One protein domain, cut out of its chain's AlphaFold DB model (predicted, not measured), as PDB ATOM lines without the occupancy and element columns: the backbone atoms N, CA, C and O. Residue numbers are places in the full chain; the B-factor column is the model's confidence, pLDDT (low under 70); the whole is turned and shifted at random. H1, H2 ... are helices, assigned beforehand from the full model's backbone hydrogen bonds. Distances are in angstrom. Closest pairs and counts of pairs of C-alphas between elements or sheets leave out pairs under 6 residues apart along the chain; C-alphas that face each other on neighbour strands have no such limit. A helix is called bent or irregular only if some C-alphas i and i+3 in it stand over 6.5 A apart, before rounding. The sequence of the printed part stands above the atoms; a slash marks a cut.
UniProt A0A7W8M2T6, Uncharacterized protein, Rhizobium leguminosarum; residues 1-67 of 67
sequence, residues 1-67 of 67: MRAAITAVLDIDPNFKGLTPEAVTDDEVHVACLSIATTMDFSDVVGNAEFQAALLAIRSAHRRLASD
ATOM      1  N   MET A   1     -52.674 -22.813  22.890       69.25
ATOM      2  CA  MET A   1     -51.481 -23.407  22.253       69.25
ATOM      3  C   MET A   1     -51.018 -24.692  22.916       69.25
ATOM      4  O   MET A   1     -50.938 -25.711  22.245       69.25
ATOM      5  N   ARG A   2     -50.757 -24.696  24.231       74.12
ATOM      6  CA  ARG A   2     -50.306 -25.915  24.924       74.12
ATOM      7  C   ARG A   2     -51.316 -27.073  24.821       74.12
ATOM      8  O   ARG A   2     -50.912 -28.199  24.593       74.12
ATOM      9  N   ALA A   3     -52.618 -26.773  24.828       77.00
ATOM     10  CA  ALA A   3     -53.672 -27.757  24.553       77.00
ATOM     11  C   ALA A   3     -53.606 -28.366  23.132       77.00
ATOM     12  O   ALA A   3     -53.845 -29.558  22.974       77.00
ATOM     13  N   ALA A   4     -53.245 -27.580  22.111       77.31
ATOM     14  CA  ALA A   4     -53.077 -28.073  20.740       77.31
ATOM     15  C   ALA A   4     -51.836 -28.972  20.613       77.31
ATOM     16  O   ALA A   4     -51.884 -29.996  19.940       77.31
ATOM     17  N   ILE A   5     -50.754 -28.630  21.320       80.94
ATOM     18  CA  ILE A   5     -49.556 -29.473  21.428       80.94
ATOM     19  C   ILE A   5     -49.917 -30.814  22.071       80.94
ATOM     20  O   ILE A   5     -49.617 -31.859  21.505       80.94
ATOM     21  N   THR A   6     -50.628 -30.799  23.202       80.06
ATOM     22  CA  THR A   6     -51.098 -32.024  23.864       80.06
ATOM     23  C   THR A   6     -51.971 -32.870  22.940       80.06
ATOM     24  O   THR A   6     -51.749 -34.070  22.854       80.06
ATOM     25  N   ALA A   7     -52.910 -32.266  22.207       80.19
ATOM     26  CA  ALA A   7     -53.760 -32.997  21.269       80.19
ATOM     27  C   ALA A   7     -52.955 -33.671  20.142       80.19
ATOM     28  O   ALA A   7     -53.221 -34.817  19.803       80.19
ATOM     29  N   VAL A   8     -51.943 -32.999  19.582       77.81
ATOM     30  CA  VAL A   8     -51.075 -33.587  18.546       77.81
ATOM     31  C   VAL A   8     -50.212 -34.718  19.109       77.81
ATOM     32  O   VAL A   8     -50.078 -35.746  18.453       77.81
ATOM     33  N   LEU A   9     -49.656 -34.555  20.314       79.94
ATOM     34  CA  LEU A   9     -48.873 -35.599  20.986       79.94
ATOM     35  C   LEU A   9     -49.719 -36.839  21.327       79.94
ATOM     36  O   LEU A   9     -49.208 -37.953  21.292       79.94
ATOM     37  N   ASP A  10     -51.001 -36.646  21.646       79.38
ATOM     38  CA  ASP A  10     -51.944 -37.727  21.959       79.38
ATOM     39  C   ASP A  10     -52.415 -38.473  20.694       79.38
ATOM     40  O   ASP A  10     -52.631 -39.684  20.714       79.38
ATOM     41  N   ILE A  11     -52.526 -37.761  19.565       78.19
ATOM     42  CA  ILE A  11     -52.973 -38.315  18.278       78.19
ATOM     43  C   ILE A  11     -51.826 -38.977  17.499       78.19
ATOM     44  O   ILE A  11     -52.047 -40.013  16.867       78.19
ATOM     45  N   ASP A  12     -50.624 -38.393  17.494       75.81
ATOM     46  CA  ASP A  12     -49.513 -38.848  16.653       75.81
ATOM     47  C   ASP A  12     -48.492 -39.683  17.452       75.81
ATOM     48  O   ASP A  12     -47.690 -39.145  18.227       75.81
ATOM     49  N   PRO A  13     -48.457 -41.013  17.238       71.19
ATOM     50  CA  PRO A  13     -47.555 -41.897  17.956       71.19
ATOM     51  C   PRO A  13     -46.078 -41.689  17.602       71.19
ATOM     52  O   PRO A  13     -45.234 -42.210  18.329       71.19
ATOM     53  N   ASN A  14     -45.732 -40.939  16.545       73.31
ATOM     54  CA  ASN A  14     -44.338 -40.583  16.252       73.31
ATOM     55  C   ASN A  14     -43.724 -39.693  17.331       73.31
ATOM     56  O   ASN A  14     -42.509 -39.683  17.494       73.31
ATOM     57  N   PHE A  15     -44.553 -38.970  18.084       73.81
ATOM     58  CA  PHE A  15     -44.102 -38.153  19.203       73.81
ATOM     59  C   PHE A  15     -44.273 -38.857  20.554       73.81
ATOM     60  O   PHE A  15     -44.132 -38.217  21.596       73.81
ATOM     61  N   LYS A  16     -44.540 -40.176  20.570       66.31
ATOM     62  CA  LYS A  16     -44.558 -40.960  21.813       66.31
ATOM     63  C   LYS A  16     -43.219 -40.820  22.533       66.31
ATOM     64  O   LYS A  16     -42.201 -41.318  22.064       66.31
ATOM     65  N   GLY A  17     -43.247 -40.170  23.694       69.56
ATOM     66  CA  GLY A  17     -42.068 -39.895  24.521       69.56
ATOM     67  C   GLY A  17     -41.801 -38.404  24.729       69.56
ATOM     68  O   GLY A  17     -41.133 -38.043  25.693       69.56
ATOM     69  N   LEU A  18     -42.374 -37.534  23.893       75.19
ATOM     70  CA  LEU A  18     -42.425 -36.099  24.157       75.19
ATOM     71  C   LEU A  18     -43.573 -35.800  25.113       75.19
ATOM     72  O   LEU A  18     -44.724 -36.142  24.843       75.19
ATOM     73  N   THR A  19     -43.264 -35.127  26.214       77.75
ATOM     74  CA  THR A  19     -44.292 -34.542  27.070       77.75
ATOM     75  C   THR A  19     -44.504 -33.070  26.696       77.75
ATOM     76  O   THR A  19     -43.594 -32.434  26.154       77.75
ATOM     77  N   PRO A  20     -45.683 -32.482  26.963       72.00
ATOM     78  CA  PRO A  20     -45.941 -31.065  26.689       72.00
ATOM     79  C   PRO A  20     -44.967 -30.112  27.399       72.00
ATOM     80  O   PRO A  20     -44.816 -28.964  26.984       72.00
ATOM     81  N   GLU A  21     -44.328 -30.564  28.478       78.88
ATOM     82  CA  GLU A  21     -43.301 -29.835  29.227       78.88
ATOM     83  C   GLU A  21     -41.922 -29.917  28.561       78.88
ATOM     84  O   GLU A  21     -41.090 -29.038  28.770       78.88
ATOM     85  N   ALA A  22     -41.678 -30.943  27.739       78.81
ATOM     86  CA  ALA A  22     -40.451 -31.073  26.957       78.81
ATOM     87  C   ALA A  22     -40.406 -30.092  25.774       78.81
ATOM     88  O   ALA A  22     -39.323 -29.843  25.242       78.81
ATOM     89  N   VAL A  23     -41.555 -29.533  25.375       80.44
ATOM     90  CA  VAL A  23     -41.646 -28.440  24.401       80.44
ATOM     91  C   VAL A  23     -41.424 -27.113  25.125       80.44
ATOM     92  O   VAL A  23     -42.214 -26.707  25.983       80.44
ATOM     93  N   THR A  24     -40.331 -26.442  24.783       82.44
ATOM     94  CA  THR A  24     -39.913 -25.191  25.422       82.44
ATOM     95  C   THR A  24     -40.688 -23.992  24.879       82.44
ATOM     96  O   THR A  24     -41.164 -23.996  23.743       82.44
ATOM     97  N   ASP A  25     -40.789 -22.931  25.680       78.88
ATOM     98  CA  ASP A  25     -41.476 -21.700  25.269       78.88
ATOM     99  C   ASP A  25     -40.803 -21.023  24.064       78.88
ATOM    100  O   ASP A  25     -41.488 -20.376  23.277       78.88
ATOM    101  N   ASP A  26     -39.496 -21.226  23.874       79.69
ATOM    102  CA  ASP A  26     -38.758 -20.735  22.705       79.69
ATOM    103  C   ASP A  26     -39.215 -21.441  21.414       79.69
ATOM    104  O   ASP A  26     -39.523 -20.796  20.414       79.69
ATOM    105  N   GLU A  27     -39.401 -22.762  21.462       79.69
ATOM    106  CA  GLU A  27     -39.916 -23.551  20.334       79.69
ATOM    107  C   GLU A  27     -41.367 -23.187  19.998       79.69
ATOM    108  O   GLU A  27     -41.745 -23.112  18.827       79.69
ATOM    109  N   VAL A  28     -42.177 -22.910  21.025       81.06
ATOM    110  CA  VAL A  28     -43.543 -22.388  20.877       81.06
ATOM    111  C   VAL A  28     -43.527 -20.998  20.240       81.06
ATOM    112  O   VAL A  28     -44.317 -20.725  19.334       81.06
ATOM    113  N   HIS A  29     -42.622 -20.123  20.682       79.81
ATOM    114  CA  HIS A  29     -42.488 -18.764  20.175       79.81
ATOM    115  C   HIS A  29     -42.066 -18.749  18.705       79.81
ATOM    116  O   HIS A  29     -42.735 -18.115  17.891       79.81
ATOM    117  N   VAL A  30     -41.024 -19.504  18.343       80.31
ATOM    118  CA  VAL A  30     -40.555 -19.656  16.956       80.31
ATOM    119  C   VAL A  30     -41.669 -20.193  16.062       80.31
ATOM    120  O   VAL A  30     -41.878 -19.683  14.962       80.31
ATOM    121  N   ALA A  31     -42.430 -21.176  16.537       80.69
ATOM    122  CA  ALA A  31     -43.532 -21.739  15.777       80.69
ATOM    123  C   ALA A  31     -44.680 -20.745  15.537       80.69
ATOM    124  O   ALA A  31     -45.180 -20.639  14.416       80.69
ATOM    125  N   CYS A  32     -45.070 -19.986  16.564       75.62
ATOM    126  CA  CYS A  32     -46.021 -18.882  16.428       75.62
ATOM    127  C   CYS A  32     -45.532 -17.829  15.434       75.62
ATOM    128  O   CYS A  32     -46.303 -17.359  14.599       75.62
ATOM    129  N   LEU A  33     -44.250 -17.473  15.517       74.56
ATOM    130  CA  LEU A  33     -43.648 -16.446  14.680       74.56
ATOM    131  C   LEU A  33     -43.602 -16.892  13.215       74.56
ATOM    132  O   LEU A  33     -44.022 -16.132  12.350       74.56
ATOM    133  N   SER A  34     -43.217 -18.148  12.949       71.88
ATOM    134  CA  SER A  34     -43.279 -18.757  11.616       71.88
ATOM    135  C   SER A  34     -44.680 -18.685  11.022       71.88
ATOM    136  O   SER A  34     -44.828 -18.229   9.890       71.88
ATOM    137  N   ILE A  35     -45.714 -19.068  11.773       67.94
ATOM    138  CA  ILE A  35     -47.100 -18.994  11.297       67.94
ATOM    139  C   ILE A  35     -47.486 -17.548  10.986       67.94
ATOM    140  O   ILE A  35     -47.951 -17.284   9.884       67.94
ATOM    141  N   ALA A  36     -47.208 -16.604  11.887       66.75
ATOM    142  CA  ALA A  36     -47.509 -15.187  11.684       66.75
ATOM    143  C   ALA A  36     -46.840 -14.597  10.427       66.75
ATOM    144  O   ALA A  36     -47.441 -13.766   9.754       66.75
ATOM    145  N   THR A  37     -45.631 -15.046  10.069       64.94
ATOM    146  CA  THR A  37     -44.958 -14.640   8.819       64.94
ATOM    147  C   THR A  37     -45.495 -15.307   7.556       64.94
ATOM    148  O   THR A  37     -45.261 -14.790   6.467       64.94
ATOM    149  N   THR A  38     -46.180 -16.446   7.671       58.72
ATOM    150  CA  THR A  38     -46.655 -17.222   6.508       58.72
ATOM    151  C   THR A  38     -48.158 -17.062   6.265       58.72
ATOM    152  O   THR A  38     -48.672 -17.527   5.250       58.72
ATOM    153  N   MET A  39     -48.877 -16.425   7.190       54.22
ATOM    154  CA  MET A  39     -50.330 -16.330   7.156       54.22
ATOM    155  C   MET A  39     -50.776 -15.134   6.308       54.22
ATOM    156  O   MET A  39     -50.746 -13.988   6.754       54.22
ATOM    157  N   ASP A  40     -51.221 -15.412   5.083       53.56
ATOM    158  CA  ASP A  40     -52.156 -14.532   4.389       53.56
ATOM    159  C   ASP A  40     -53.515 -14.677   5.096       53.56
ATOM    160  O   ASP A  40     -54.034 -15.785   5.244       53.56
ATOM    161  N   PHE A  41     -54.069 -13.579   5.612       53.06
ATOM    162  CA  PHE A  41     -55.238 -13.567   6.511       53.06
ATOM    163  C   PHE A  41     -56.551 -14.032   5.843       53.06
ATOM    164  O   PHE A  41     -57.610 -13.994   6.472       53.06
ATOM    165  N   SER A  42     -56.499 -14.454   4.578       53.97
ATOM    166  CA  SER A  42     -57.663 -14.740   3.742       53.97
ATOM    167  C   SER A  42     -58.258 -16.139   3.907       53.97
ATOM    168  O   SER A  42     -59.396 -16.323   3.483       53.97
ATOM    169  N   ASP A  43     -57.564 -17.124   4.485       51.50
ATOM    170  CA  ASP A  43     -58.160 -18.456   4.634       51.50
ATOM    171  C   ASP A  43     -57.628 -19.206   5.868       51.50
ATOM    172  O   ASP A  43     -56.443 -19.493   6.008       51.50
ATOM    173  N   VAL A  44     -58.555 -19.577   6.755       53.47
ATOM    174  CA  VAL A  44     -58.375 -20.567   7.831       53.47
ATOM    175  C   VAL A  44     -57.520 -20.130   9.039       53.47
ATOM    176  O   VAL A  44     -56.510 -20.735   9.399       53.47
ATOM    177  N   VAL A  45     -58.045 -19.163   9.802       54.78
ATOM    178  CA  VAL A  45     -57.577 -18.796  11.160       54.78
ATOM    179  C   VAL A  45     -57.541 -19.990  12.138       54.78
ATOM    180  O   VAL A  45     -56.788 -19.972  13.107       54.78
ATOM    181  N   GLY A  46     -58.269 -21.078  11.858       56.78
ATOM    182  CA  GLY A  46     -58.248 -22.295  12.679       56.78
ATOM    183  C   GLY A  46     -56.998 -23.178  12.538       56.78
ATOM    184  O   GLY A  46     -56.721 -23.968  13.435       56.78
ATOM    185  N   ASN A  47     -56.227 -23.065  11.450       64.19
ATOM    186  CA  ASN A  47     -55.087 -23.962  11.200       64.19
ATOM    187  C   ASN A  47     -53.761 -23.412  11.749       64.19
ATOM    188  O   ASN A  47     -52.831 -24.170  12.008       64.19
ATOM    189  N   ALA A  48     -53.690 -22.099  11.964       69.00
ATOM    190  CA  ALA A  48     -52.509 -21.385  12.432       69.00
ATOM    191  C   ALA A  48     -51.969 -21.947  13.756       69.00
ATOM    192  O   ALA A  48     -50.796 -22.303  13.864       69.00
ATOM    193  N   GLU A  49     -52.843 -22.100  14.750       68.88
ATOM    194  CA  GLU A  49     -52.469 -22.643  16.057       68.88
ATOM    195  C   GLU A  49     -52.048 -24.119  15.971       68.88
ATOM    196  O   GLU A  49     -51.109 -24.540  16.649       68.88
ATOM    197  N   PHE A  50     -52.697 -24.898  15.102       70.19
ATOM    198  CA  PHE A  50     -52.374 -26.307  14.901       70.19
ATOM    199  C   PHE A  50     -50.996 -26.495  14.256       70.19
ATOM    200  O   PHE A  50     -50.194 -27.291  14.748       70.19
ATOM    201  N   GLN A  51     -50.663 -25.737  13.203       75.94
ATOM    202  CA  GLN A  51     -49.319 -25.844  12.629       75.94
ATOM    203  C   GLN A  51     -48.239 -25.164  13.476       75.94
ATOM    204  O   GLN A  51     -47.107 -25.645  13.472       75.94
ATOM    205  N   ALA A  52     -48.577 -24.161  14.291       81.00
ATOM    206  CA  ALA A  52     -47.667 -23.682  15.327       81.00
ATOM    207  C   ALA A  52     -47.348 -24.814  16.330       81.00
ATOM    208  O   ALA A  52     -46.192 -25.080  16.653       81.00
ATOM    209  N   ALA A  53     -48.358 -25.561  16.782       80.88
ATOM    210  CA  ALA A  53     -48.141 -26.703  17.669       80.88
ATOM    211  C   ALA A  53     -47.251 -27.781  17.019       80.88
ATOM    212  O   ALA A  53     -46.296 -28.242  17.640       80.88
ATOM    213  N   LEU A  54     -47.500 -28.128  15.752       81.81
ATOM    214  CA  LEU A  54     -46.683 -29.096  15.007       81.81
ATOM    215  C   LEU A  54     -45.225 -28.654  14.838       81.81
ATOM    216  O   LEU A  54     -44.316 -29.473  14.973       81.81
ATOM    217  N   LEU A  55     -44.982 -27.376  14.541       84.31
ATOM    218  CA  LEU A  55     -43.628 -26.835  14.403       84.31
ATOM    219  C   LEU A  55     -42.860 -26.907  15.728       84.31
ATOM    220  O   LEU A  55     -41.711 -27.354  15.737       84.31
ATOM    221  N   ALA A  56     -43.509 -26.549  16.839       85.50
ATOM    222  CA  ALA A  56     -42.912 -26.616  18.169       85.50
ATOM    223  C   ALA A  56     -42.559 -28.064  18.557       85.50
ATOM    224  O   ALA A  56     -41.432 -28.341  18.969       85.50
ATOM    225  N   ILE A  57     -43.479 -29.010  18.326       84.31
ATOM    226  CA  ILE A  57     -43.250 -30.443  18.568       84.31
ATOM    227  C   ILE A  57     -42.092 -30.966  17.713       84.31
ATOM    228  O   ILE A  57     -41.224 -31.683  18.210       84.31
ATOM    229  N   ARG A  58     -42.033 -30.595  16.430       82.94
ATOM    230  CA  ARG A  58     -40.971 -31.042  15.521       82.94
ATOM    231  C   ARG A  58     -39.597 -30.512  15.929       82.94
ATOM    232  O   ARG A  58     -38.608 -31.224  15.756       82.94
ATOM    233  N   SER A  59     -39.532 -29.292  16.460       83.94
ATOM    234  CA  SER A  59     -38.298 -28.727  17.014       83.94
ATOM    235  C   SER A  59     -37.845 -29.500  18.253       83.94
ATOM    236  O   SER A  59     -36.708 -29.974  18.296       83.94
ATOM    237  N   ALA A  60     -38.768 -29.749  19.187       84.75
ATOM    238  CA  ALA A  60     -38.487 -30.516  20.398       84.75
ATOM    239  C   ALA A  60     -38.045 -31.953  20.085       84.75
ATOM    240  O   ALA A  60     -37.074 -32.450  20.656       84.75
ATOM    241  N   HIS A  61     -38.695 -32.601  19.116       81.00
ATOM    242  CA  HIS A  61     -38.327 -33.936  18.651       81.00
ATOM    243  C   HIS A  61     -36.925 -33.974  18.028       81.00
ATOM    244  O   HIS A  61     -36.170 -34.915  18.256       81.00
ATOM    245  N   ARG A  62     -36.546 -32.957  17.242       79.38
ATOM    246  CA  ARG A  62     -35.191 -32.864  16.668       79.38
ATOM    247  C   ARG A  62     -34.120 -32.702  17.737       79.38
ATOM    248  O   ARG A  62     -33.060 -33.295  17.599       79.38
ATOM    249  N   ARG A  63     -34.400 -31.916  18.774       79.44
ATOM    250  CA  ARG A  63     -33.495 -31.720  19.907       79.44
ATOM    251  C   ARG A  63     -33.281 -33.025  20.677       79.44
ATOM    252  O   ARG A  63     -32.139 -33.401  20.874       79.44
ATOM    253  N   LEU A  64     -34.355 -33.750  21.001       75.00
ATOM    254  CA  LEU A  64     -34.285 -35.066  21.658       75.00
ATOM    255  C   LEU A  64     -33.594 -36.149  20.821       75.00
ATOM    256  O   LEU A  64     -32.975 -37.037  21.383       75.00
ATOM    257  N   ALA A  65     -33.714 -36.106  19.493       70.94
ATOM    258  CA  ALA A  65     -33.046 -37.061  18.605       70.94
ATOM    259  C   ALA A  65     -31.563 -36.730  18.347       70.94
ATOM    260  O   ALA A  65     -30.869 -37.518  17.706       70.94
ATOM    261  N   SER A  66     -31.105 -35.546  18.763       58.72
ATOM    262  CA  SER A  66     -29.731 -35.072  18.575       58.72
ATOM    263  C   SER A  66     -28.897 -35.092  19.865       58.72
ATOM    264  O   SER A  66     -27.719 -34.738  19.792       58.72
ATOM    265  N   ASP A  67     -29.501 -35.476  20.993       52.00
ATOM    266  CA  ASP A  67     -28.877 -35.727  22.305       52.00
ATOM    267  C   ASP A  67     -28.603 -37.236  22.466       52.00
ATOM    268  O   ASP A  67     -27.519 -37.607  22.973       52.00
TER     269      ASP A  67
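AT A GLANCE: This is residues 1 to 67 of the 67 residues of an uncharacterized protein of Rhizobium leguminosarum (UniProt A0A7W8M2T6). One long helix, H3, runs through the middle, and two shorter helices, H1 and H2, cross it on different sides; residues 40 to 46 stick out at one end. The 67 printed residues, all helix by class, have three named helices, H1, H2, H3, and no named strand. The whole is compact, radius of gyration of the C-alphas 11.9 A, spanning 38 by 21 by 16 A.

HOW THE PARTS SIT: Start from H3, residues 45 to 64. H2, residues 25 to 38, touches it, closest at the C-alphas of Ala 31 and Ala 52, 4.6 A, at a steep tilt of 45 degrees, opposite ways. H1, residues 2 to 11, touches residues 49 to 57 of H3 alone, closest at the C-alphas of Ile 5 and Ala 53, 4.9 A, only just about perpendicular at 72 degrees. H1 and H2 are apart. Every O i to N i+4 pair is within hydrogen-bond range in H1 and H2, 14 of 16 in H3.

IN THESE COORDINATES: Find C-alpha 45 at (-57.577, -18.796, 11.160); H3 runs 30.3 A to C-alpha 64 at (-34.285, -35.066, 21.658), only just irregular, with C-alphas 46 and 49 6.7 A apart. H2 is 20.0 A long, H1 14.3 A.

THE WHOLE: The farthest C-alphas, of Ser 42 and Asp 67, are 40.2 A apart. The printed part has no cut; residues 12 to 24 form the long link. Look for pLDDT under 70 at residues 1, 16 to 17, 35 to 49 and 66 to 67.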